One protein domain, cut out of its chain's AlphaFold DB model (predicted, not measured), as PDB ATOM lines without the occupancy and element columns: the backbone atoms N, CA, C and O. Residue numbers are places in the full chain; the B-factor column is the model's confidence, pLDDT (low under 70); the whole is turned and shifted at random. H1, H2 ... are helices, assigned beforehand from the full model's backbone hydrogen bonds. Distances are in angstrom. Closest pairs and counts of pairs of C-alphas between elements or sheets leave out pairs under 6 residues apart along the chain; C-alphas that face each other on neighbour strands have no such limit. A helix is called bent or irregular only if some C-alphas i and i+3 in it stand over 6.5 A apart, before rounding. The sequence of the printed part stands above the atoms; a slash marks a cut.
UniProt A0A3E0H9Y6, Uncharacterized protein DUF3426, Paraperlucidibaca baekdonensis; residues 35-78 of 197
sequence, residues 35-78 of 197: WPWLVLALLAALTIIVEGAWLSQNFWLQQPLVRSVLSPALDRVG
ATOM      1  N   TRP A  35      -8.942  -5.765 187.576       81.69
ATOM      2  CA  TRP A  35      -7.551  -5.344 187.563       81.69
ATOM      3  C   TRP A  35      -6.600  -6.261 188.358       81.69
ATOM      4  O   TRP A  35      -5.568  -6.615 187.798       81.69
ATOM      5  N   PRO A  36      -6.913  -6.741 189.583       85.19
ATOM      6  CA  PRO A  36      -6.105  -7.766 190.251       85.19
ATOM      7  C   PRO A  36      -5.956  -9.050 189.430       85.19
ATOM      8  O   PRO A  36      -4.870  -9.613 189.412       85.19
ATOM      9  N   TRP A  37      -6.990  -9.488 188.705       86.25
ATOM     10  CA  TRP A  37      -6.896 -10.654 187.820       86.25
ATOM     11  C   TRP A  37      -6.013 -10.388 186.602       86.25
ATOM     12  O   TRP A  37      -5.231 -11.256 186.226       86.25
ATOM     13  N   LEU A  38      -6.074  -9.185 186.025       87.00
ATOM     14  CA  LEU A  38      -5.164  -8.773 184.953       87.00
ATOM     15  C   LEU A  38      -3.710  -8.722 185.432       87.00
ATOM     16  O   LEU A  38      -2.823  -9.211 184.739       87.00
ATOM     17  N   VAL A  39      -3.462  -8.180 186.627       89.62
ATOM     18  CA  VAL A  39      -2.123  -8.145 187.234       89.62
ATOM     19  C   VAL A  39      -1.623  -9.560 187.515       89.62
ATOM     20  O   VAL A  39      -0.480  -9.870 187.191       89.62
ATOM     21  N   LEU A  40      -2.471 -10.436 188.059       89.88
ATOM     22  CA  LEU A  40      -2.109 -11.824 188.341       89.88
ATOM     23  C   LEU A  40      -1.823 -12.607 187.052       89.88
ATOM     24  O   LEU A  40      -0.851 -13.353 186.994       89.88
ATOM     25  N   ALA A  41      -2.630 -12.405 186.007       90.25
ATOM     26  CA  ALA A  41      -2.425 -13.017 184.697       90.25
ATOM     27  C   ALA A  41      -1.131 -12.524 184.037       90.25
ATOM     28  O   ALA A  41      -0.390 -13.322 183.467       90.25
ATOM     29  N   LEU A  42      -0.824 -11.229 184.155       93.75
ATOM     30  CA  LEU A  42       0.422 -10.658 183.652       93.75
ATOM     31  C   LEU A  42       1.635 -11.208 184.411       93.75
ATOM     32  O   LEU A  42       2.636 -11.563 183.795       93.75
ATOM     33  N   LEU A  43       1.530 -11.329 185.736       93.31
ATOM     34  CA  LEU A  43       2.575 -11.919 186.566       93.31
ATOM     35  C   LEU A  43       2.793 -13.394 186.201       93.31
ATOM     36  O   LEU A  43       3.928 -13.805 185.997       93.31
ATOM     37  N   ALA A  44       1.716 -14.169 186.045       90.69
ATOM     38  CA  ALA A  44       1.785 -15.568 185.632       90.69
ATOM     39  C   ALA A  44       2.400 -15.724 184.234       90.69
ATOM     40  O   ALA A  44       3.261 -16.577 184.035       90.69
ATOM     41  N   ALA A  45       2.020 -14.868 183.279       92.25
ATOM     42  CA  ALA A  45       2.616 -14.852 181.948       92.25
ATOM     43  C   ALA A  45       4.120 -14.548 182.008       92.25
ATOM     44  O   ALA A  45       4.911 -15.224 181.352       92.25
ATOM     45  N   LEU A  46       4.530 -13.579 182.833       93.62
ATOM     46  CA  LEU A  46       5.940 -13.254 183.031       93.62
ATOM     47  C   LEU A  46       6.706 -14.433 183.644       93.62
ATOM     48  O   LEU A  46       7.779 -14.775 183.152       93.62
ATOM     49  N   THR A  47       6.139 -15.093 184.655       92.69
ATOM     50  CA  THR A  47       6.732 -16.288 185.269       92.69
ATOM     51  C   THR A  47       6.918 -17.405 184.247       92.69
ATOM     52  O   THR A  47       8.005 -17.963 184.162       92.69
ATOM     53  N   ILE A  48       5.915 -17.679 183.406       91.38
ATOM     54  CA  ILE A  48       6.007 -18.703 182.352       91.38
ATOM     55  C   ILE A  48       7.107 -18.362 181.343       91.38
ATOM     56  O   ILE A  48       7.849 -19.245 180.917       91.38
ATOM     57  N   ILE A  49       7.249 -17.089 180.963       89.31
ATOM     58  CA  ILE A  49       8.317 -16.653 180.054       89.31
ATOM     59  C   ILE A  49       9.691 -16.875 180.697       89.31
ATOM     60  O   ILE A  49      10.599 -17.381 180.038       89.31
ATOM     61  N   VAL A  50       9.844 -16.523 181.976       87.50
ATOM     62  CA  VAL A  50      11.100 -16.694 182.716       87.50
ATOM     63  C   VAL A  50      11.441 -18.174 182.884       87.50
ATOM     64  O   VAL A  50      12.562 -18.571 182.571       87.50
ATOM     65  N   GLU A  51      10.490 -19.006 183.306       86.12
ATOM     66  CA  GLU A  51      10.692 -20.453 183.426       86.12
ATOM     67  C   GLU A  51      10.976 -21.101 182.071       86.12
ATOM     68  O   GLU A  51      11.877 -21.932 181.957       86.12
ATOM     69  N   GLY A  52      10.273 -20.680 181.019       84.19
ATOM     70  CA  GLY A  52      10.517 -21.140 179.658       84.19
ATOM     71  C   GLY A  52      11.928 -20.793 179.186       84.19
ATOM     72  O   GLY A  52      12.624 -21.647 178.632       84.19
ATOM     73  N   ALA A  53      12.391 -19.569 179.448       78.38
ATOM     74  CA  ALA A  53      13.754 -19.140 179.147       78.38
ATOM     75  C   ALA A  53      14.801 -19.913 179.967       78.38
ATOM     76  O   ALA A  53      15.843 -20.279 179.426       78.38
ATOM     77  N   TRP A  54      14.511 -20.213 181.236       77.88
ATOM     78  CA  TRP A  54      15.382 -21.000 182.111       77.88
ATOM     79  C   TRP A  54      15.492 -22.458 181.653       77.88
ATOM     80  O   TRP A  54      16.587 -22.999 181.526       77.88
ATOM     81  N   LEU A  55      14.370 -23.097 181.315       75.38
ATOM     82  CA  LEU A  55      14.344 -24.480 180.834       75.38
ATOM     83  C   LEU A  55      15.033 -24.616 179.467       75.38
ATOM     84  O   LEU A  55      15.758 -25.578 179.210       75.38
ATOM     85  N   SER A  56      14.850 -23.624 178.595       70.81
ATOM     86  CA  SER A  56      15.499 -23.563 177.282       70.81
ATOM     87  C   SER A  56      16.890 -22.920 177.314       70.81
ATOM     88  O   SER A  56      17.523 -22.785 176.266       70.81
ATOM     89  N   GLN A  57      17.420 -22.580 178.495       69.25
ATOM     90  CA  GLN A  57      18.721 -21.927 178.652       69.25
ATOM     91  C   GLN A  57      19.825 -22.715 177.945       69.25
ATOM     92  O   GLN A  57      20.634 -22.137 177.225       69.25
ATOM     93  N   ASN A  58      19.831 -24.043 178.064       63.75
ATOM     94  CA  ASN A  58      20.831 -24.873 177.392       63.75
ATOM     95  C   ASN A  58      20.745 -24.794 175.863       63.75
ATOM     96  O   ASN A  58      21.780 -24.828 175.200       63.75
ATOM     97  N   PHE A  59      19.544 -24.652 175.299       65.38
ATOM     98  CA  PHE A  59      19.348 -24.494 173.860       65.38
ATOM     99  C   PHE A  59      19.818 -23.113 173.384       65.38
ATOM    100  O   PHE A  59      20.599 -23.006 172.436       65.38
ATOM    101  N   TRP A  60      19.422 -22.050 174.087       62.50
ATOM    102  CA  TRP A  60      19.830 -20.683 173.760       62.50
ATOM    103  C   TRP A  60      21.332 -20.465 173.941       62.50
ATOM    104  O   TRP A  60      21.970 -19.848 173.095       62.50
ATOM    105  N   LEU A  61      21.945 -21.037 174.978       63.94
ATOM    106  CA  LEU A  61      23.391 -20.950 175.184       63.94
ATOM    107  C   LEU A  61      24.191 -21.790 174.182       63.94
ATOM    108  O   LEU A  61      25.404 -21.616 174.106       63.94
ATOM    109  N   GLN A  62      23.581 -22.684 173.406       61.03
ATOM    110  CA  GLN A  62      24.260 -23.362 172.295       61.03
ATOM    111  C   GLN A  62      24.228 -22.540 170.999       61.03
ATOM    112  O   GLN A  62      25.074 -22.745 170.126       61.03
ATOM    113  N   GLN A  63      23.306 -21.578 170.884       64.88
ATOM    114  CA  GLN A  63      23.170 -20.719 169.709       64.88
ATOM    115  C   GLN A  63      24.335 -19.709 169.624       64.88
ATOM    116  O   GLN A  63      24.565 -18.943 170.569       64.88
ATOM    117  N   PRO A  64      25.060 -19.638 168.490       59.56
ATOM    118  CA  PRO A  64      26.188 -18.716 168.319       59.56
ATOM    119  C   PRO A  64      25.813 -17.236 168.496       59.56
ATOM    120  O   PRO A  64      26.575 -16.483 169.100       59.56
ATOM    121  N   LEU A  65      24.630 -16.840 168.007       66.12
ATOM    122  CA  LEU A  65      24.102 -15.468 168.066       66.12
ATOM    123  C   LEU A  65      23.778 -15.011 169.491       66.12
ATOM    124  O   LEU A  65      24.072 -13.884 169.870       66.12
ATOM    125  N   VAL A  66      23.199 -15.890 170.306       65.56
ATOM    126  CA  VAL A  66      22.863 -15.566 171.698       65.56
ATOM    127  C   VAL A  66      24.140 -15.408 172.520       65.56
ATOM    128  O   VAL A  66      24.281 -14.452 173.282       65.56
ATOM    129  N   ARG A  67      25.119 -16.302 172.319       62.16
ATOM    130  CA  ARG A  67      26.420 -16.208 172.989       62.16
ATOM    131  C   ARG A  67      27.165 -14.922 172.650       62.16
ATOM    132  O   ARG A  67      27.764 -14.358 173.560       62.16
ATOM    133  N   SER A  68      27.164 -14.452 171.401       68.12
ATOM    134  CA  SER A  68      27.906 -13.235 171.041       68.12
ATOM    135  C   SER A  68      27.350 -11.983 171.726       68.12
ATOM    136  O   SER A  68      28.130 -11.122 172.122       68.12
ATOM    137  N   VAL A  69      26.031 -11.912 171.941       70.94
ATOM    138  CA  VAL A  69      25.380 -10.781 172.625       70.94
ATOM    139  C   VAL A  69      25.506 -10.883 174.148       70.94
ATOM    140  O   VAL A  69      25.765  -9.876 174.806       70.94
ATOM    141  N   LEU A  70      25.372 -12.084 174.727       66.50
ATOM    142  CA  LEU A  70      25.443 -12.266 176.183       66.50
ATOM    143  C   LEU A  70      26.870 -12.282 176.740       66.50
ATOM    144  O   LEU A  70      27.065 -11.869 177.880       66.50
ATOM    145  N   SER A  71      27.867 -12.733 175.972       65.50
ATOM    146  CA  SER A  71      29.260 -12.796 176.446       65.50
ATOM    147  C   SER A  71      29.780 -11.457 176.996       65.50
ATOM    148  O   SER A  71      30.284 -11.463 178.116       65.50
ATOM    149  N   PRO A  72      29.631 -10.301 176.309       68.31
ATOM    150  CA  PRO A  72      30.104  -9.023 176.850       68.31
ATOM    151  C   PRO A  72      29.290  -8.531 178.052       68.31
ATOM    152  O   PRO A  72      29.806  -7.778 178.872       68.31
ATOM    153  N   ALA A  73      28.017  -8.920 178.168       69.31
ATOM    154  CA  ALA A  73      27.195  -8.572 179.324       69.31
ATOM    155  C   ALA A  73      27.602  -9.382 180.563       69.31
ATOM    156  O   ALA A  73      27.687  -8.827 181.654       69.31
ATOM    157  N   LEU A  74      27.902 -10.670 180.387       68.50
ATOM    158  CA  LEU A  74      28.247 -11.576 181.480       68.50
ATOM    159  C   LEU A  74      29.703 -11.452 181.940       68.50
ATOM    160  O   LEU A  74      29.956 -11.576 183.136       68.50
ATOM    161  N   ASP A  75      30.634 -11.086 181.052       67.81
ATOM    162  CA  ASP A  75      32.026 -10.796 181.438       67.81
ATOM    163  C   ASP A  75      32.103  -9.575 182.383       67.81
ATOM    164  O   ASP A  75      32.916  -9.559 183.304       67.81
ATOM    165  N   ARG A  76      31.176  -8.605 182.265       72.81
ATOM    166  CA  ARG A  76      31.043  -7.480 183.222       72.81
ATOM    167  C   ARG A  76      30.559  -7.904 184.610       72.81
ATOM    168  O   ARG A  76      30.841  -7.214 185.582       72.81
ATOM    169  N   VAL A  77      29.830  -9.015 184.697       74.81
ATOM    170  CA  VAL A  77      29.332  -9.599 185.955       74.81
ATOM    171  C   VAL A  77      30.316 -10.658 186.488       74.81
ATOM    172  O   VAL A  77      30.079 -11.273 187.521       74.81
ATOM    173  N   GLY A  78      31.449 -10.873 185.803       56.31
ATOM    174  CA  GLY A  78      32.470 -11.853 186.184       56.31
ATOM    175  C   GLY A  78      32.106 -13.305 185.853       56.31
ATOM    176  O   GLY A  78      32.831 -14.221 186.238       56.31
TER     177      GLY A  78
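Overview. This is residues 35 to 78 of the 197 residues of the protein "Uncharacterized protein DUF3426" of Paraperlucidibaca baekdonensis (UniProt A0A3E0H9Y6). Picture an open L: the long helix H1 makes the long arm, the single short turn H2 lies near the corner, and the shorter helix H3 turns off as the other arm. The two arms do not fold back on each other. The printed part has 44 residues with three named helices, in the order H1, H2, H3, and no named strand; its class is all helix. The whole is extended, with a radius of gyration of the C-alphas of 14.6 A, and elongated, spanning 40 by 22 by 15 A.

Arrangement. Start with H1, residues 35 to 55, which touches no helix. H1 and H2, residues 57 to 60, meet only through their link. Look next at H3, residues 64 to 75: it is close to H2 but not clearly touching, and their closest C-alphas, those of Trp 60 and Val 66, are 6.3 A apart. H1 and H3 are apart. In H1 every O i to N i+4 pair is within hydrogen-bond range, in H3 6 of 8 are, and H2 is too short for such a pair.

Along the chain. Find C-alpha 35 at (-7.551, -5.344, 187.563); from there H1 runs 29.8 A to C-alpha 55 at (14.344, -24.480, 180.834). H2 measures 5.2 A from C-alpha 57 to C-alpha 60. H3 runs 16.4 A from C-alpha 64 to C-alpha 75 at (32.026, -10.796, 181.438), and it is only just irregular: C-alphas 69 and 72 are 6.6 A apart.

Size, cuts and confidence. The two C-alphas farthest apart are those of Trp 35 and Pro 64, 41.1 A. The printed part has no cut, and both links are tight. In the B-factor column, residues 57 to 68, 70 to 75 and 78 have pLDDT under 70; the mean of the printed part is 76.4.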